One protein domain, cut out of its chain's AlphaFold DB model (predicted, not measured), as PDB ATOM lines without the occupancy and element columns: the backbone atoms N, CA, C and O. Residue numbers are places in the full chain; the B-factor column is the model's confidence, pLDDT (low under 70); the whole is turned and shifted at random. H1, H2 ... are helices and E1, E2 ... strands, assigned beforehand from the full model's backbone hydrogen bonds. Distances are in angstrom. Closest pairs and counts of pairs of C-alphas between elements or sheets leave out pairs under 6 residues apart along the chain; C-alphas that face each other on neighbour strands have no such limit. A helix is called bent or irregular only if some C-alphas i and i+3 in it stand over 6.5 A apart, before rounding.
ATOM      1  N   ASN A   8     -20.141   9.750  15.930       88.81
ATOM      2  CA  ASN A   8     -20.010   9.175  14.590       88.81
ATOM      3  C   ASN A   8     -21.114   9.633  13.623       88.81
ATOM      4  O   ASN A   8     -20.956   9.509  12.412       88.81
ATOM      5  N   ASN A   9     -22.221  10.159  14.149       89.19
ATOM      6  CA  ASN A   9     -23.302  10.734  13.356       89.19
ATOM      7  C   ASN A   9     -23.063  12.218  13.043       89.19
ATOM      8  O   ASN A   9     -23.865  12.807  12.320       89.19
ATOM      9  N   TRP A  10     -21.999  12.834  13.581       92.88
ATOM     10  CA  TRP A  10     -21.673  14.223  13.274       92.88
ATOM     11  C   TRP A  10     -21.418  14.399  11.782       92.88
ATOM     12  O   TRP A  10     -20.629  13.678  11.167       92.88
ATOM     13  N   GLN A  11     -22.063  15.412  11.220       91.25
ATOM     14  CA  GLN A  11     -21.789  15.905   9.883       91.25
ATOM     15  C   GLN A  11     -21.855  17.425   9.932       91.25
ATOM     16  O   GLN A  11     -22.882  17.970  10.335       91.25
ATOM     17  N   GLN A  12     -20.786  18.101   9.508       92.06
ATOM     18  CA  GLN A  12     -20.810  19.554   9.351       92.06
ATOM     19  C   GLN A  12     -21.837  19.972   8.299       92.06
ATOM     20  O   GLN A  12     -21.958  19.306   7.264       92.06
ATOM     21  N   THR A  13     -22.548  21.069   8.538       94.75
ATOM     22  CA  THR A  13     -23.360  21.721   7.505       94.75
ATOM     23  C   THR A  13     -22.551  22.806   6.803       94.75
ATOM     24  O   THR A  13     -22.775  23.038   5.621       94.75
ATOM     25  N   ARG A  14     -21.527  23.403   7.425       93.44
ATOM     26  CA  ARG A  14     -20.600  24.282   6.696       93.44
ATOM     27  C   ARG A  14     -19.933  23.515   5.536       93.44
ATOM     28  O   ARG A  14     -19.395  22.421   5.764       93.44
ATOM     29  N   PRO A  15     -19.952  24.048   4.299       90.56
ATOM     30  CA  PRO A  15     -19.214  23.458   3.186       90.56
ATOM     31  C   PRO A  15     -17.728  23.342   3.532       90.56
ATOM     32  O   PRO A  15     -17.175  24.253   4.138       90.56
ATOM     33  N   ALA A  16     -17.103  22.221   3.170       86.56
ATOM     34  CA  ALA A  16     -15.698  21.996   3.489       86.56
ATOM     35  C   ALA A  16     -14.801  22.995   2.748       86.56
ATOM     36  O   ALA A  16     -14.944  23.179   1.535       86.56
ATOM     37  N   GLU A  17     -13.864  23.601   3.471       85.75
ATOM     38  CA  GLU A  17     -12.896  24.553   2.924       85.75
ATOM     39  C   GLU A  17     -11.474  23.956   2.935       85.75
ATOM     40  O   GLU A  17     -11.122  23.176   3.828       85.75
ATOM     41  N   PRO A  18     -10.619  24.281   1.945       85.69
ATOM     42  CA  PRO A  18      -9.230  23.835   1.955       85.69
ATOM     43  C   PRO A  18      -8.496  24.301   3.219       85.69
ATOM     44  O   PRO A  18      -8.521  25.479   3.559       85.69
ATOM     45  N   GLY A  19      -7.804  23.379   3.894       83.62
ATOM     46  CA  GLY A  19      -7.043  23.685   5.112       83.62
ATOM     47  C   GLY A  19      -7.852  23.630   6.411       83.62
ATOM     48  O   GLY A  19      -7.318  23.991   7.460       83.62
ATOM     49  N   GLU A  20      -9.105  23.159   6.381       86.06
ATOM     50  CA  GLU A  20      -9.870  22.932   7.607       86.06
ATOM     51  C   GLU A  20      -9.205  21.897   8.529       86.06
ATOM     52  O   GLU A  20      -8.752  20.829   8.114       86.06
ATOM     53  N   ILE A  21      -9.175  22.232   9.819       88.06
ATOM     54  CA  ILE A  21      -8.647  21.370  10.877       88.06
ATOM     55  C   ILE A  21      -9.615  20.206  11.110       88.06
ATOM     56  O   ILE A  21     -10.822  20.416  11.234       88.06
ATOM     57  N   ASP A  22      -9.080  18.991  11.253       87.75
ATOM     58  CA  ASP A  22      -9.870  17.825  11.647       87.75
ATOM     59  C   ASP A  22     -10.471  18.027  13.046       87.75
ATOM     60  O   ASP A  22      -9.758  18.101  14.049       87.75
ATOM     61  N   LEU A  23     -11.800  18.119  13.112       90.81
ATOM     62  CA  LEU A  23     -12.532  18.342  14.355       90.81
ATOM     63  C   LEU A  23     -12.735  17.068  15.177       90.81
ATOM     64  O   LEU A  23     -13.078  17.180  16.356       90.81
ATOM     65  N   ARG A  24     -12.488  15.873  14.618       88.25
ATOM     66  CA  ARG A  24     -12.705  14.584  15.304       88.25
ATOM     67  C   ARG A  24     -12.100  14.512  16.713       88.25
ATOM     68  O   ARG A  24     -12.818  14.067  17.609       88.25
ATOM     69  N   PRO A  25     -10.871  15.006  16.977       92.56
ATOM     70  CA  PRO A  25     -10.293  15.002  18.323       92.56
ATOM     71  C   PRO A  25     -11.063  15.857  19.342       92.56
ATOM     72  O   PRO A  25     -10.969  15.610  20.540       92.56
ATOM     73  N   ARG A  26     -11.816  16.865  18.884       94.19
ATOM     74  CA  ARG A  26     -12.558  17.817  19.727       94.19
ATOM     75  C   ARG A  26     -14.057  17.523  19.807       94.19
ATOM     76  O   ARG A  26     -14.724  18.116  20.652       94.19
ATOM     77  N   LEU A  27     -14.596  16.626  18.971       94.56
ATOM     78  CA  LEU A  27     -16.042  16.362  18.889       94.56
ATOM     79  C   LEU A  27     -16.655  15.969  20.230       94.56
ATOM     80  O   LEU A  27     -17.746  16.429  20.550       94.56
ATOM     81  N   GLN A  28     -15.952  15.156  21.022       94.81
ATOM     82  CA  GLN A  28     -16.446  14.724  22.327       94.81
ATOM     83  C   GLN A  28     -16.640  15.923  23.268       94.81
ATOM     84  O   GLN A  28     -17.730  16.120  23.792       94.81
ATOM     85  N   THR A  29     -15.621  16.773  23.398       96.12
ATOM     86  CA  THR A  29     -15.685  17.998  24.208       96.12
ATOM     87  C   THR A  29     -16.755  18.961  23.704       96.12
ATOM     88  O   THR A  29     -17.517  19.499  24.500       96.12
ATOM     89  N   LEU A  30     -16.844  19.172  22.388       96.50
ATOM     90  CA  LEU A  30     -17.838  20.072  21.804       96.50
ATOM     91  C   LEU A  30     -19.268  19.559  22.012       96.50
ATOM     92  O   LEU A  30     -20.147  20.350  22.327       96.50
ATOM     93  N   ARG A  31     -19.505  18.246  21.899       95.69
ATOM     94  CA  ARG A  31     -20.800  17.629  22.223       95.69
ATOM     95  C   ARG A  31     -21.188  17.864  23.680       95.69
ATOM     96  O   ARG A  31     -22.350  18.163  23.958       95.69
ATOM     97  N   ASP A  32     -20.240  17.697  24.594       95.38
ATOM     98  CA  ASP A  32     -20.501  17.816  26.027       95.38
ATOM     99  C   ASP A  32     -20.791  19.280  26.402       95.38
ATOM    100  O   ASP A  32     -21.764  19.543  27.106       95.38
ATOM    101  N   LEU A  33     -20.046  20.238  25.834       96.75
ATOM    102  CA  LEU A  33     -20.336  21.675  25.952       96.75
ATOM    103  C   LEU A  33     -21.704  22.037  25.366       96.75
ATOM    104  O   LEU A  33     -22.481  22.746  26.000       96.75
ATOM    105  N   LEU A  34     -22.024  21.519  24.178       96.88
ATOM    106  CA  LEU A  34     -23.312  21.749  23.531       96.88
ATOM    107  C   LEU A  34     -24.470  21.240  24.402       96.88
ATOM    108  O   LEU A  34     -25.482  21.922  24.563       96.88
ATOM    109  N   SER A  35     -24.302  20.053  24.992       95.12
ATOM    110  CA  SER A  35     -25.284  19.447  25.894       95.12
ATOM    111  C   SER A  35     -25.435  20.263  27.177       95.12
ATOM    112  O   SER A  35     -26.561  20.518  27.597       95.12
ATOM    113  N   HIS A  36     -24.322  20.721  27.757       95.19
ATOM    114  CA  HIS A  36     -24.317  21.572  28.944       95.19
ATOM    115  C   HIS A  36     -25.077  22.883  28.711       95.19
ATOM    116  O   HIS A  36     -26.031  23.157  29.431       95.19
ATOM    117  N   PHE A  37     -24.734  23.656  27.675       96.00
ATOM    118  CA  PHE A  37     -25.425  24.924  27.413       96.00
ATOM    119  C   PHE A  37     -26.888  24.728  27.007       96.00
ATOM    120  O   PHE A  37     -27.735  25.553  27.334       96.00
ATOM    121  N   THR A  38     -27.222  23.615  26.350       94.88
ATOM    122  CA  THR A  38     -28.628  23.267  26.094       94.88
ATOM    123  C   THR A  38     -29.388  23.021  27.402       94.88
ATOM    124  O   THR A  38     -30.511  23.494  27.540       94.88
ATOM    125  N   GLN A  39     -28.786  22.321  28.369       93.38
ATOM    126  CA  GLN A  39     -29.374  22.107  29.695       93.38
ATOM    127  C   GLN A  39     -29.519  23.404  30.487       93.38
ATOM    128  O   GLN A  39     -30.576  23.643  31.065       93.38
ATOM    129  N   GLU A  40     -28.505  24.268  30.464       92.88
ATOM    130  CA  GLU A  40     -28.584  25.580  31.107       92.88
ATOM    131  C   GLU A  40     -29.742  26.408  30.546       92.88
ATOM    132  O   GLU A  40     -30.496  26.982  31.324       92.88
ATOM    133  N   LEU A  41     -29.962  26.403  29.227       93.50
ATOM    134  CA  LEU A  41     -31.081  27.119  28.606       93.50
ATOM    135  C   LEU A  41     -32.456  26.538  28.958       93.50
ATOM    136  O   LEU A  41     -33.427  27.286  29.000       93.50
ATOM    137  N   TYR A  42     -32.566  25.243  29.275       92.00
ATOM    138  CA  TYR A  42     -33.821  24.693  29.807       92.00
ATOM    139  C   TYR A  42     -34.177  25.271  31.180       92.00
ATOM    140  O   TYR A  42     -35.356  25.408  31.505       92.00
ATOM    141  N   HIS A  43     -33.172  25.601  31.992       90.75
ATOM    142  CA  HIS A  43     -33.361  26.172  33.325       90.75
ATOM    143  C   HIS A  43     -33.378  27.705  33.321       90.75
ATOM    144  O   HIS A  43     -34.063  28.321  34.137       90.75
ATOM    145  N   HIS A  44     -32.641  28.315  32.394       91.88
ATOM    146  CA  HIS A  44     -32.399  29.750  32.289       91.88
ATOM    147  C   HIS A  44     -32.541  30.213  30.829       91.88
ATOM    148  O   HIS A  44     -31.564  30.635  30.208       91.88
ATOM    149  N   PRO A  45     -33.755  30.146  30.256       93.62
ATOM    150  CA  PRO A  45     -33.962  30.389  28.827       93.62
ATOM    151  C   PRO A  45     -33.646  31.816  28.390       93.62
ATOM    152  O   PRO A  45     -33.387  32.059  27.220       93.62
ATOM    153  N   TYR A  46     -33.612  32.765  29.320       93.00
ATOM    154  CA  TYR A  46     -33.334  34.169  29.040       93.00
ATOM    155  C   TYR A  46     -31.892  34.585  29.396       93.00
ATOM    156  O   TYR A  46     -31.592  35.775  29.512       93.00
ATOM    157  N   ASP A  47     -30.986  33.623  29.596       91.31
ATOM    158  CA  ASP A  47     -29.558  33.879  29.796       91.31
ATOM    159  C   ASP A  47     -28.859  34.104  28.441       91.31
ATOM    160  O   ASP A  47     -28.554  33.164  27.702       91.31
ATOM    161  N   ALA A  48     -28.610  35.374  28.109       93.38
ATOM    162  CA  ALA A  48     -27.983  35.768  26.847       93.38
ATOM    163  C   ALA A  48     -26.552  35.224  26.674       93.38
ATOM    164  O   ALA A  48     -26.150  34.928  25.550       93.38
ATOM    165  N   ASP A  49     -25.794  35.060  27.767       93.69
ATOM    166  CA  ASP A  49     -24.444  34.482  27.725       93.69
ATOM    167  C   ASP A  49     -24.547  33.001  27.345       93.69
ATOM    168  O   ASP A  49     -23.842  32.542  26.455       93.69
ATOM    169  N   CYS A  50     -25.501  32.258  27.915       95.50
ATOM    170  CA  CYS A  50     -25.735  30.860  27.533       95.50
ATOM    171  C   CYS A  50     -26.126  30.695  26.056       95.50
ATOM    172  O   CYS A  50     -25.602  29.791  25.400       95.50
ATOM    173  N   TRP A  51     -26.976  31.572  25.507       97.25
ATOM    174  CA  TRP A  51     -27.268  31.588  24.066       97.25
ATOM    175  C   TRP A  51     -26.014  31.853  23.227       97.25
ATOM    176  O   TRP A  51     -25.733  31.096  22.298       97.25
ATOM    177  N   LEU A  52     -25.212  32.860  23.591       98.12
ATOM    178  CA  LEU A  52     -23.938  33.150  22.928       98.12
ATOM    179  C   LEU A  52     -22.993  31.939  22.966       98.12
ATOM    180  O   LEU A  52     -22.503  31.509  21.923       98.12
ATOM    181  N   ARG A  53     -22.768  31.345  24.144       98.31
ATOM    182  CA  ARG A  53     -21.868  30.192  24.308       98.31
ATOM    183  C   ARG A  53     -22.329  28.973  23.521       98.31
ATOM    184  O   ARG A  53     -21.502  28.276  22.930       98.31
ATOM    185  N   ARG A  54     -23.639  28.713  23.470       98.06
ATOM    186  CA  ARG A  54     -24.192  27.631  22.646       98.06
ATOM    187  C   ARG A  54     -23.968  27.910  21.156       98.06
ATOM    188  O   ARG A  54     -23.494  27.016  20.450       98.06
ATOM    189  N   GLY A  55     -24.176  29.152  20.715       98.50
ATOM    190  CA  GLY A  55     -23.876  29.614  19.359       98.50
ATOM    191  C   GLY A  55     -22.399  29.463  18.972       98.50
ATOM    192  O   GLY A  55     -22.093  28.929  17.905       98.50
ATOM    193  N   GLU A  56     -21.465  29.824  19.859       98.62
ATOM    194  CA  GLU A  56     -20.020  29.617  19.669       98.62
ATOM    195  C   GLU A  56     -19.682  28.128  19.477       98.62
ATOM    196  O   GLU A  56     -18.912  27.758  18.584       98.62
ATOM    197  N   VAL A  57     -20.278  27.245  20.287       98.19
ATOM    198  CA  VAL A  57     -20.081  25.792  20.169       98.19
ATOM    199  C   VAL A  57     -20.650  25.258  18.855       98.19
ATOM    200  O   VAL A  57     -19.995  24.441  18.204       98.19
ATOM    201  N   LEU A  58     -21.817  25.736  18.418       98.19
ATOM    202  CA  LEU A  58     -22.406  25.380  17.122       98.19
ATOM    203  C   LEU A  58     -21.534  25.843  15.945       98.19
ATOM    204  O   LEU A  58     -21.300  25.064  15.017       98.19
ATOM    205  N   ALA A  59     -20.960  27.046  16.013       97.44
ATOM    206  CA  ALA A  59     -20.001  27.536  15.022       97.44
ATOM    207  C   ALA A  59     -18.725  26.669  14.989       97.44
ATOM    208  O   ALA A  59     -18.232  26.287  13.919       97.44
ATOM    209  N   MET A  60     -18.211  26.275  16.162       96.31
ATOM    210  CA  MET A  60     -17.083  25.340  16.272       96.31
ATOM    211  C   MET A  60     -17.413  23.952  15.711       96.31
ATOM    212  O   MET A  60     -16.553  23.343  15.078       96.31
ATOM    213  N   LEU A  61     -18.648  23.477  15.886       96.25
ATOM    214  CA  LEU A  61     -19.172  22.236  15.303       96.25
ATOM    215  C   LEU A  61     -19.529  22.346  13.815       96.25
ATOM    216  O   LEU A  61     -19.935  21.341  13.227       96.25
ATOM    217  N   ARG A  62     -19.330  23.525  13.209       96.12
ATOM    218  CA  ARG A  62     -19.570  23.814  11.787       96.12
ATOM    219  C   ARG A  62     -21.050  23.763  11.398       96.12
ATOM    220  O   ARG A  62     -21.381  23.281  10.314       96.12
ATOM    221  N   TYR A  63     -21.902  24.301  12.271       97.31
ATOM    222  CA  TYR A  63     -23.326  24.554  12.039       97.31
ATOM    223  C   TYR A  63     -23.610  26.066  11.949       97.31
ATOM    224  O   TYR A  63     -24.139  26.632  12.908       97.31
ATOM    225  N   PRO A  64     -23.218  26.752  10.853       97.25
ATOM    226  CA  PRO A  64     -23.321  28.209  10.745       97.25
ATOM    227  C   PRO A  64     -24.754  28.712  10.923       97.25
ATOM    228  O   PRO A  64     -24.974  29.695  11.618       97.25
ATOM    229  N   GLU A  65     -25.736  28.007  10.365       97.50
ATOM    230  CA  GLU A  65     -27.143  28.391  10.440       97.50
ATOM    231  C   GLU A  65     -27.707  28.329  11.864       97.50
ATOM    232  O   GLU A  65     -28.510  29.169  12.268       97.50
ATOM    233  N   LEU A  66     -27.236  27.366  12.659       98.25
ATOM    234  CA  LEU A  66     -27.647  27.228  14.053       98.25
ATOM    235  C   LEU A  66     -26.912  28.224  14.949       98.25
ATOM    236  O   LEU A  66     -27.513  28.763  15.872       98.25
ATOM    237  N   ALA A  67     -25.636  28.488  14.655       98.44
ATOM    238  CA  ALA A  67     -24.852  29.496  15.356       98.44
ATOM    239  C   ALA A  67     -25.489  30.883  15.223       98.44
ATOM    240  O   ALA A  67     -25.701  31.540  16.236       98.44
ATOM    241  N   VAL A  68     -25.862  31.276  13.997       98.44
ATOM    242  CA  VAL A  68     -26.561  32.542  13.727       98.44
ATOM    243  C   VAL A  68     -27.902  32.602  14.464       98.44
ATOM    244  O   VAL A  68     -28.230  33.622  15.061       98.44
ATOM    245  N   GLY A  69     -28.668  31.506  14.481       98.12
ATOM    246  CA  GLY A  69     -29.942  31.459  15.204       98.12
ATOM    247  C   GLY A  69     -29.804  31.670  16.716       98.12
ATOM    248  O   GLY A  69     -30.619  32.366  17.321       98.12
ATOM    249  N   ASP A  70     -28.764  31.104  17.329       98.56
ATOM    250  CA  ASP A  70     -28.487  31.273  18.759       98.56
ATOM    251  C   ASP A  70     -27.969  32.678  19.085       98.56
ATOM    252  O   ASP A  70     -28.410  33.297  20.056       98.56
ATOM    253  N   THR A  71     -27.071  33.220  18.258       98.19
ATOM    254  CA  THR A  71     -26.555  34.580  18.451       98.19
ATOM    255  C   THR A  71     -27.632  35.626  18.223       98.19
ATOM    256  O   THR A  71     -27.675  36.600  18.966       98.19
ATOM    257  N   TYR A  72     -28.557  35.402  17.288       98.12
ATOM    258  CA  TYR A  72     -29.735  36.248  17.105       98.12
ATOM    259  C   TYR A  72     -30.555  36.352  18.402       98.12
ATOM    260  O   TYR A  72     -30.896  37.453  18.838       98.12
ATOM    261  N   LYS A  73     -30.794  35.229  19.095       97.50
ATOM    262  CA  LYS A  73     -31.490  35.229  20.394       97.50
ATOM    263  C   LYS A  73     -30.696  35.965  21.477       97.50
ATOM    264  O   LYS A  73     -31.279  36.754  22.221       97.50
ATOM    265  N   ALA A  74     -29.375  35.784  21.535       96.94
ATOM    266  CA  ALA A  74     -28.514  36.549  22.444       96.94
ATOM    267  C   ALA A  74     -28.564  38.066  22.160       96.94
ATOM    268  O   ALA A  74     -28.640  38.876  23.089       96.94
ATOM    269  N   LEU A  75     -28.575  38.464  20.885       97.06
ATOM    270  CA  LEU A  75     -28.690  39.857  20.451       97.06
ATOM    271  C   LEU A  75     -30.051  40.464  20.808       97.06
ATOM    272  O   LEU A  75     -30.099  41.607  21.261       97.06
ATOM    273  N   LEU A  76     -31.150  39.714  20.666       95.44
ATOM    274  CA  LEU A  76     -32.477  40.163  21.101       95.44
ATOM    275  C   LEU A  76     -32.515  40.428  22.610       95.44
ATOM    276  O   LEU A  76     -32.939  41.505  23.035       95.44
ATOM    277  N   LEU A  77     -32.040  39.468  23.409       93.19
ATOM    278  CA  LEU A  77     -32.023  39.579  24.869       93.19
ATOM    279  C   LEU A  77     -31.148  40.744  25.331       93.19
ATOM    280  O   LEU A  77     -31.591  41.554  26.138       93.19
ATOM    281  N   THR A  78     -29.927  40.869  24.801       92.12
ATOM    282  CA  THR A  78     -29.023  41.974  25.165       92.12
ATOM    283  C   THR A  78     -29.560  43.326  24.716       92.12
ATOM    284  O   THR A  78     -29.492  44.274  25.488       92.12
ATOM    285  N   ARG A  79     -30.152  43.442  23.520       91.81
ATOM    286  CA  ARG A  79     -30.752  44.700  23.048       91.81
ATOM    287  C   ARG A  79     -31.898  45.146  23.954       91.81
ATOM    288  O   ARG A  79     -31.934  46.305  24.357       91.81
ATOM    289  N   GLN A  80     -32.793  44.228  24.315       88.19
ATOM    290  CA  GLN A  80     -33.898  44.518  25.228       88.19
ATOM    291  C   GLN A  80     -33.401  44.836  26.647       88.19
ATOM    292  O   GLN A  80     -33.915  45.739  27.313       88.19
ATOM    293  N   ALA A  81     -32.385  44.105  27.108       84.88
ATOM    294  CA  ALA A  81     -31.752  44.328  28.396       84.88
ATOM    295  C   ALA A  81     -30.907  45.601  28.429       84.88
ATOM    296  O   ALA A  81     -30.704  46.098  29.513       84.88
ATOM    297  N   LEU A  82     -30.423  46.154  27.318       85.19
ATOM    298  CA  LEU A  82     -29.731  47.450  27.297       85.19
ATOM    299  C   LEU A  82     -30.732  48.609  27.217       85.19
ATOM    300  O   LEU A  82     -30.594  49.587  27.944       85.19
ATOM    301  N   ALA A  83     -31.801  48.471  26.426       84.06
ATOM    302  CA  ALA A  83     -32.849  49.491  26.321       84.06
ATOM    303  C   ALA A  83     -33.524  49.799  27.672       84.06
ATOM    304  O   ALA A  83     -33.872  50.940  27.958       84.06
ATOM    305  N   GLY A  84     -33.679  48.799  28.544       76.88
ATOM    306  CA  GLY A  84     -34.248  49.026  29.876       76.88
ATOM    307  C   GLY A  84     -33.311  49.729  30.871       76.88
ATOM    308  O   GLY A  84     -33.792  50.151  31.923       76.88
ATOM    309  N   PHE A  85     -32.016  49.923  30.559       73.25
ATOM    310  CA  PHE A  85     -31.128  50.731  31.412       73.25
ATOM    311  C   PHE A  85     -31.519  52.215  31.432       73.25
ATOM    312  O   PHE A  85     -31.078  52.943  32.327       73.25
ATOM    313  N   GLU A  86     -32.384  52.661  30.519       72.06
ATOM    314  CA  GLU A  86     -32.953  54.009  30.546       72.06
ATOM    315  C   GLU A  86     -33.781  54.268  31.823       72.06
ATOM    316  O   GLU A  86     -33.763  55.383  32.349       72.06
ATOM    317  N   ASP A  87     -34.451  53.246  32.384       72.50
ATOM    318  CA  ASP A  87     -35.189  53.369  33.650       72.50
ATOM    319  C   ASP A  87     -34.337  52.888  34.838       72.50
ATOM    320  O   ASP A  87     -34.068  51.700  35.034       72.50
ATOM    321  N   ARG A  88     -33.921  53.835  35.685       68.06
ATOM    322  CA  ARG A  88     -33.122  53.568  36.895       68.06
ATOM    323  C   ARG A  88     -33.877  52.823  37.998       68.06
ATOM    324  O   ARG A  88     -33.254  52.404  38.962       68.06
ATOM    325  N   ARG A  89     -35.198  52.659  37.883       65.50
ATOM    326  CA  ARG A  89     -36.016  51.900  38.851       65.50
ATOM    327  C   ARG A  89     -36.057  50.405  38.544       65.50
ATOM    328  O   ARG A  89     -36.703  49.657  39.273       65.50
ATOM    329  N   MET A  90     -35.429  49.981  37.449       65.31
ATOM    330  CA  MET A  90     -35.471  48.614  36.946       65.31
ATOM    331  C   MET A  90     -34.113  47.930  37.149       65.31
ATOM    332  O   MET A  90     -33.070  48.483  36.789       65.31
ATOM    333  N   ARG A  91     -34.135  46.705  37.686       68.44
ATOM    334  CA  ARG A  91     -32.982  45.796  37.813       68.44
ATOM    335  C   ARG A  91     -33.221  44.502  37.039       68.44
ATOM    336  O   ARG A  91     -34.340  43.993  37.025       68.44
ATOM    337  N   LEU A  92     -32.197  43.945  36.400       67.75
ATOM    338  CA  LEU A  92     -32.338  42.684  35.669       67.75
ATOM    339  C   LEU A  92     -32.417  41.503  36.651       67.75
ATOM    340  O   LEU A  92     -31.610  41.395  37.575       67.75
ATOM    341  N   GLY A  93     -33.371  40.593  36.456       65.12
ATOM    342  CA  GLY A  93     -33.412  39.330  37.189       65.12
ATOM    343  C   GLY A  93     -32.209  38.452  36.855       65.12
ATOM    344  O   GLY A  93     -31.910  38.224  35.681       65.12
ATOM    345  N   TYR A  94     -31.523  37.944  37.884       64.50
ATOM    346  CA  TYR A  94     -30.360  37.067  37.724       64.50
ATOM    347  C   TYR A  94     -30.698  35.864  36.831       64.50
ATOM    348  O   TYR A  94     -31.491  35.016  37.226       64.50
ATOM    349  N   ARG A  95     -30.094  35.801  35.631       63.09
ATOM    350  CA  ARG A  95     -30.321  34.762  34.598       63.09
ATOM    351  C   ARG A  95     -31.770  34.633  34.105       63.09
ATOM    352  O   ARG A  95     -32.142  33.601  33.554       63.09
ATOM    353  N   MET A  96     -32.585  35.668  34.297       60.25
ATOM    354  CA  MET A  96     -34.008  35.635  33.951       60.25
ATOM    355  C   MET A  96     -34.383  36.541  32.774       60.25
ATOM    356  O   MET A  96     -35.522  36.485  32.329       60.25
ATOM    357  N   GLY A  97     -33.454  37.374  32.282       57.50
ATOM    358  CA  GLY A  97     -33.631  38.285  31.135       57.50
ATOM    359  C   GLY A  97     -34.902  39.146  31.139       57.50
ATOM    360  O   GLY A  97     -35.291  39.670  30.101       57.50
ATOM    361  N   PHE A  98     -35.524  39.330  32.305       61.38
ATOM    362  CA  PHE A  98     -36.610  40.271  32.534       61.38
ATOM    363  C   PHE A  98     -36.230  41.271  33.616       61.38
ATOM    364  O   PHE A  98     -35.431  40.997  34.517       61.38
ATOM    365  N   TRP A  99     -36.838  42.443  33.528       63.56
ATOM    366  CA  TRP A  99     -36.644  43.529  34.470       63.56
ATOM    367  C   TRP A  99     -37.575  43.403  35.677       63.56
ATOM    368  O   TRP A  99     -38.738  43.033  35.545       63.56
ATOM    369  N   MET A 100     -37.066  43.744  36.854       63.34
ATOM    370  CA  MET A 100     -37.792  43.807  38.118       63.34
ATOM    371  C   MET A 100     -37.708  45.224  38.680       63.34
ATOM    372  O   MET A 100     -36.659  45.856  38.591       63.34
ATOM    373  N   LEU A 101     -38.790  45.703  39.293       65.50
ATOM    374  CA  LEU A 101     -38.785  46.981  40.003       65.50
ATOM    375  C   LEU A 101     -37.912  46.879  41.260       65.50
ATOM    376  O   LEU A 101     -38.002  45.910  42.019       65.50
ATOM    377  N   GLU A 102     -37.064  47.875  41.469       65.81
ATOM    378  CA  GLU A 102     -36.233  48.012  42.659       65.81
ATOM    379  C   GLU A 102     -36.860  49.045  43.606       65.81
ATOM    380  O   GLU A 102     -36.977  50.225  43.279       65.81
ATOM    381  N   GLU A 103     -37.317  48.589  44.778       57.47
ATOM    382  CA  GLU A 103     -38.083  49.414  45.729       57.47
ATOM    383  C   GLU A 103     -37.207  50.358  46.577       57.47
ATOM    384  O   GLU A 103     -37.730  51.262  47.229       57.47
ATOM    385  N   SER A 104     -35.876  50.210  46.556       55.84
ATOM    386  CA  SER A 104     -34.958  51.065  47.318       55.84
ATOM    387  C   SER A 104     -33.610  51.242  46.616       55.84
ATOM    388  O   SER A 104     -32.814  50.310  46.554       55.84
ATOM    389  N   ASP A 113     -23.084  49.605  36.013       79.19
ATOM    390  CA  ASP A 113     -22.042  49.854  35.007       79.19
ATOM    391  C   ASP A 113     -21.335  48.546  34.608       79.19
ATOM    392  O   ASP A 113     -21.142  48.256  33.426       79.19
ATOM    393  N   THR A 114     -21.021  47.690  35.589       81.81
ATOM    394  CA  THR A 114     -20.428  46.365  35.341       81.81
ATOM    395  C   THR A 114     -21.360  45.458  34.525       81.81
ATOM    396  O   THR A 114     -20.909  44.730  33.636       81.81
ATOM    397  N   LEU A 115     -22.665  45.475  34.811       81.12
ATOM    398  CA  LEU A 115     -23.662  44.687  34.088       81.12
ATOM    399  C   LEU A 115     -23.878  45.220  32.668       81.12
ATOM    400  O   LEU A 115     -23.947  44.419  31.737       81.12
ATOM    401  N   GLU A 116     -23.965  46.538  32.500       84.56
ATOM    402  CA  GLU A 116     -24.089  47.192  31.196       84.56
ATOM    403  C   GLU A 116     -22.889  46.850  30.309       84.56
ATOM    404  O   GLU A 116     -23.076  46.370  29.189       84.56
ATOM    405  N   GLN A 117     -21.667  46.965  30.843       87.31
ATOM    406  CA  GLN A 117     -20.450  46.565  30.137       87.31
ATOM    407  C   GLN A 117     -20.488  45.085  29.745       87.31
ATOM    408  O   GLN A 117     -20.208  44.743  28.598       87.31
ATOM    409  N   ARG A 118     -20.892  44.192  30.659       88.12
ATOM    410  CA  ARG A 118     -21.000  42.758  30.354       88.12
ATOM    411  C   ARG A 118     -22.030  42.478  29.253       88.12
ATOM    412  O   ARG A 118     -21.789  41.623  28.404       88.12
ATOM    413  N   LEU A 119     -23.175  43.158  29.260       89.62
ATOM    414  CA  LEU A 119     -24.199  43.010  28.222       89.62
ATOM    415  C   LEU A 119     -23.713  43.545  26.871       89.62
ATOM    416  O   LEU A 119     -23.956  42.899  25.852       89.62
ATOM    417  N   ALA A 120     -22.991  44.667  26.864       90.75
ATOM    418  CA  ALA A 120     -22.348  45.206  25.670       90.75
ATOM    419  C   ALA A 120     -21.277  44.248  25.118       90.75
ATOM    420  O   ALA A 120     -21.214  44.024  23.908       90.75
ATOM    421  N   ASP A 121     -20.491  43.613  25.991       92.94
ATOM    422  CA  ASP A 121     -19.504  42.604  25.604       92.94
ATOM    423  C   ASP A 121     -20.181  41.381  24.968       92.94
ATOM    424  O   ASP A 121     -19.774  40.947  23.889       92.94
ATOM    425  N   ILE A 122     -21.248  40.852  25.584       94.38
ATOM    426  CA  ILE A 122     -22.032  39.736  25.023       94.38
ATOM    427  C   ILE A 122     -22.616  40.128  23.664       94.38
ATOM    428  O   ILE A 122     -22.509  39.357  22.713       94.38
ATOM    429  N   GLN A 123     -23.205  41.322  23.550       94.69
ATOM    430  CA  GLN A 123     -23.780  41.817  22.300       94.69
ATOM    431  C   GLN A 123     -22.717  41.914  21.194       94.69
ATOM    432  O   GLN A 123     -22.943  41.453  20.076       94.69
ATOM    433  N   SER A 124     -21.540  42.452  21.518       96.62
ATOM    434  CA  SER A 124     -20.404  42.556  20.598       96.62
ATOM    435  C   SER A 124     -19.921  41.177  20.131       96.62
ATOM    436  O   SER A 124     -19.806  40.934  18.929       96.62
ATOM    437  N   GLN A 125     -19.717  40.232  21.056       97.75
ATOM    438  CA  GLN A 125     -19.295  38.868  20.712       97.75
ATOM    439  C   GLN A 125     -20.354  38.117  19.892       97.75
ATOM    440  O   GLN A 125     -20.013  37.450  18.916       97.75
ATOM    441  N   ALA A 126     -21.637  38.261  20.230       97.50
ATOM    442  CA  ALA A 126     -22.726  37.654  19.468       97.50
ATOM    443  C   ALA A 126     -22.770  38.178  18.028       97.50
ATOM    444  O   ALA A 126     -22.888  37.382  17.097       97.50
ATOM    445  N   HIS A 127     -22.586  39.486  17.830       96.31
ATOM    446  CA  HIS A 127     -22.533  40.077  16.494       96.31
ATOM    447  C   HIS A 127     -21.315  39.604  15.682       96.31
ATOM    448  O   HIS A 127     -21.420  39.382  14.475       96.31
ATOM    449  N   ILE A 128     -20.164  39.389  16.334       96.88
ATOM    450  CA  ILE A 128     -18.979  38.803  15.691       96.88
ATOM    451  C   ILE A 128     -19.287  37.389  15.189       96.88
ATOM    452  O   ILE A 128     -19.001  37.084  14.032       96.88
ATOM    453  N   VAL A 129     -19.873  36.530  16.027       97.25
ATOM    454  CA  VAL A 129     -20.202  35.150  15.642       97.25
ATOM    455  C   VAL A 129     -21.260  35.125  14.536       97.25
ATOM    456  O   VAL A 129     -21.094  34.379  13.572       97.25
ATOM    457  N   GLU A 130     -22.299  35.957  14.620       96.12
ATOM    458  CA  GLU A 130     -23.305  36.120  13.563       96.12
ATOM    459  C   GLU A 130     -22.639  36.487  12.230       96.12
ATOM    460  O   GLU A 130     -22.729  35.740  11.254       96.12
ATOM    461  N   THR A 131     -21.864  37.574  12.221       94.94
ATOM    462  CA  THR A 131     -21.192  38.086  11.020       94.94
ATOM    463  C   THR A 131     -20.211  37.073  10.433       94.94
ATOM    464  O   THR A 131     -20.157  36.893   9.224       94.94
ATOM    465  N   GLN A 132     -19.448  36.352  11.259       94.44
ATOM    466  CA  GLN A 132     -18.494  35.342  10.782       94.44
ATOM    467  C   GLN A 132     -19.158  34.125  10.121       94.44
ATOM    468  O   GLN A 132     -18.499  33.399   9.373       94.44
ATOM    469  N   ASN A 133     -20.439  33.884  10.401       95.12
ATOM    470  CA  ASN A 133     -21.216  32.797   9.806       95.12
ATOM    471  C   ASN A 133     -22.126  33.275   8.653       95.12
ATOM    472  O   ASN A 133     -22.759  32.443   7.997       95.12
ATOM    473  N   LEU A 134     -22.119  34.580   8.350       94.25
ATOM    474  CA  LEU A 134     -22.756  35.204   7.189       94.25
ATOM    475  C   LEU A 134     -21.674  35.688   6.211       94.25
ATOM    476  O   LEU A 134     -20.900  36.596   6.484       94.25
ATOM    477  N   TYR A 135     -21.585  35.075   5.037       83.69
ATOM    478  CA  TYR A 135     -20.425  35.238   4.150       83.69
ATOM    479  C   TYR A 135     -20.574  36.381   3.128       83.69
ATOM    480  O   TYR A 135     -19.620  36.696   2.414       83.69
ATOM    481  N   HIS A 136     -21.755  37.000   3.038       72.75
ATOM    482  CA  HIS A 136     -22.022  38.159   2.174       72.75
ATOM    483  C   HIS A 136     -22.298  39.462   2.941       72.75
ATOM    484  O   HIS A 136     -22.674  40.469   2.336       72.75
ATOM    485  N   PHE A 137     -22.064  39.472   4.252       77.31
ATOM    486  CA  PHE A 137     -22.263  40.645   5.097       77.31
ATOM    487  C   PHE A 137     -21.232  41.755   4.785       77.31
ATOM    488  O   PHE A 137     -20.066  41.435   4.535       77.31
ATOM    489  N   PRO A 138     -21.600  43.057   4.799       80.56
ATOM    490  CA  PRO A 138     -22.910  43.641   5.126       80.56
ATOM    491  C   PRO A 138     -23.853  43.798   3.924       80.56
ATOM    492  O   PRO A 138     -24.948  44.327   4.070       80.56
ATOM    493  N   THR A 139     -23.432  43.396   2.724       78.56
ATOM    494  CA  THR A 139     -24.218  43.601   1.498       78.56
ATOM    495  C   THR A 139     -25.455  42.707   1.457       78.56
ATOM    496  O   THR A 139     -26.520  43.153   1.041       78.56
ATOM    497  N   PHE A 140     -25.316  41.455   1.896       77.75
ATOM    498  CA  PHE A 140     -26.407  40.497   2.043       77.75
ATOM    499  C   PHE A 140     -26.216  39.706   3.339       77.75
ATOM    500  O   PHE A 140     -25.145  39.152   3.593       77.75
ATOM    501  N   GLU A 141     -27.261  39.619   4.154       90.00
ATOM    502  CA  GLU A 141     -27.247  38.889   5.427       90.00
ATOM    503  C   GLU A 141     -27.460  37.382   5.200       90.00
ATOM    504  O   GLU A 141     -28.400  36.778   5.711       90.00
ATOM    505  N   GLU A 142     -26.606  36.768   4.375       93.81
ATOM    506  CA  GLU A 142     -26.733  35.370   3.955       93.81
ATOM    507  C   GLU A 142     -25.546  34.499   4.391       93.81
ATOM    508  O   GLU A 142     -24.378  34.891   4.312       93.81
ATOM    509  N   GLY A 143     -25.854  33.270   4.806       94.06
ATOM    510  CA  GLY A 143     -24.925  32.201   5.158       94.06
ATOM    511  C   GLY A 143     -24.960  31.036   4.159       94.06
ATOM    512  O   GLY A 143     -25.916  30.872   3.403       94.06
ATOM    513  N   ARG A 144     -23.914  30.197   4.137       93.50
ATOM    514  CA  ARG A 144     -23.828  28.988   3.290       93.50
ATOM    515  C   ARG A 144     -23.817  27.727   4.132       93.50
ATOM    516  O   ARG A 144     -23.011  27.603   5.049       93.50
ATOM    517  N   TYR A 145     -24.637  26.752   3.754       94.56
ATOM    518  CA  TYR A 145     -24.707  25.471   4.450       94.56
ATOM    519  C   TYR A 145     -25.129  24.318   3.526       94.56
ATOM    520  O   TYR A 145     -25.699  24.505   2.453       94.56
ATOM    521  N   LEU A 146     -24.826  23.096   3.941       93.75
ATOM    522  CA  LEU A 146     -25.243  21.833   3.359       93.75
ATOM    523  C   LEU A 146     -26.357  21.287   4.236       93.75
ATOM    524  O   LEU A 146     -26.135  20.937   5.391       93.75
ATOM    525  N   GLN A 147     -27.553  21.196   3.672       90.81
ATOM    526  CA  GLN A 147     -28.714  20.694   4.383       90.81
ATOM    527  C   GLN A 147     -28.537  19.206   4.705       90.81
ATOM    528  O   GLN A 147     -28.353  18.389   3.799       90.81
ATOM    529  N   ARG A 148     -28.548  18.856   5.993       91.69
ATOM    530  CA  ARG A 148     -28.249  17.510   6.506       91.69
ATOM    531  C   ARG A 148     -29.113  17.202   7.731       91.69
ATOM    532  O   ARG A 148     -29.563  18.137   8.390       91.69
ATOM    533  N   PRO A 149     -29.349  15.920   8.055       92.50
ATOM    534  CA  PRO A 149     -29.978  15.567   9.318       92.50
ATOM    535  C   PRO A 149     -29.045  15.935  10.477       92.50
ATOM    536  O   PRO A 149     -27.852  15.622  10.447       92.50
ATOM    537  N   TYR A 150     -29.590  16.578  11.506       94.25
ATOM    538  CA  TYR A 150     -28.831  16.901  12.709       94.25
ATOM    539  C   TYR A 150     -28.672  15.656  13.591       94.25
ATOM    540  O   TYR A 150     -29.606  14.859  13.715       94.25
ATOM    541  N   PRO A 151     -27.513  15.461  14.243       93.81
ATOM    542  CA  PRO A 151     -27.207  14.192  14.899       93.81
ATOM    543  C   PRO A 151     -28.064  13.906  16.142       93.81
ATOM    544  O   PRO A 151     -28.169  12.748  16.546       93.81
ATOM    545  N   TRP A 152     -28.684  14.931  16.733       93.19
ATOM    546  CA  TRP A 152     -29.584  14.839  17.892       93.19
ATOM    547  C   TRP A 152     -31.066  14.670  17.530       93.19
ATOM    548  O   TRP A 152     -31.902  14.642  18.436       93.19
ATOM    549  N   MET A 153     -31.412  14.592  16.239       92.69
ATOM    550  CA  MET A 153     -32.793  14.364  15.809       92.69
ATOM    551  C   MET A 153     -33.292  13.003  16.299       92.69
ATOM    552  O   MET A 153     -32.623  11.980  16.135       92.69
TER     553      MET A 153
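This is residues 8 to 104 and 113 to 153 of the 504 residues of the protein "SET domain-containing protein" of Baudoinia panamericana (strain UAMH 10762) (UniProt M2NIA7). Three helices, H2, H3 and H4, stand side by side in an up-and-down bundle, and H1 packs on H2 alone, as a fourth helix beside the bundle. A small hairpin of strands, E1 and E2, lies at one end of H3, while E3 and the unnamed residues 8 to 23 run across the other end, where residues 17 to 22 stick out. The printed part has 138 residues, with four named helices and three named strands in the order H1, H2, H3, E1, E2, H4, E3; the class is mostly helix, and the one sheet, E1 - E2, is antiparallel. It is only just compact, close to loose, with a radius of gyration of the C-alphas of 16.9 A, and elongated, spanning 57 by 35 by 23 A.

Look first at the sheet: E1 is residues 90 to 92, 6.8 A long, and E2 residues 99 to 101, 6.9 A. Before it comes H3, residues 64 to 86, 33.9 A; it is neither bent nor irregular, but only just: C-alphas 83 and 86 are 6.2 A apart. H2 is residues 48 to 60, 18.4 A, and H4 residues 113 to 133, 30.4 A. Find C-alpha 24 at (-12.705, 14.584, 15.304); from there H1 runs 29.8 A to residue 43, irregular where C-alphas 25 and 28 are 7.3 A apart. E3, residues 142 to 145, 10.1 A, ends with C-alpha 145 at (-24.707, 25.471, 4.450).

In the hairpin E1 and E2, find N 91 and O 100, 2.8 A apart, within hydrogen-bond range. The closest C-alphas of H3 and E1, Gly 84 and Met 90, are 7.2 A apart. H3 and H4 touch, closest at C-alphas Val 68 and Glu 130, 4.8 A, at a shallow tilt of 26 degrees, opposite ways. H2, the hub, touches H3 in a helical hairpin, closest at C-alphas Gly 55 and Ala 67, 4.1 A. It touches H4 at C-alphas Leu 52 and Ala 126, the closest, 5.8 A, the same way. H1 and H2, also a helical hairpin, touch, closest at C-alphas Phe 37 and Arg 54, 5.6 A; H1 is apart from H3 and H4. E3 pairs with no named strand; its Gly 143 and Asn 133 of H4 have the closest C-alphas, 6.0 A. Every O i to N i+4 pair is within hydrogen-bond range in H2 and H4, against 14 of 16 in H1 and 17 of 19 in H3.

The C-alphas farthest apart, of Pro 18 and Ser 104, are 58.8 A apart. Residues 105 to 112 are not printed; C-alphas 104 and 113 stand 17.9 A apart across this cut. Of the links that are printed whole, none is long. Mean pLDDT of the printed part is 88.4; look for values under 70 at residues 88 to 104.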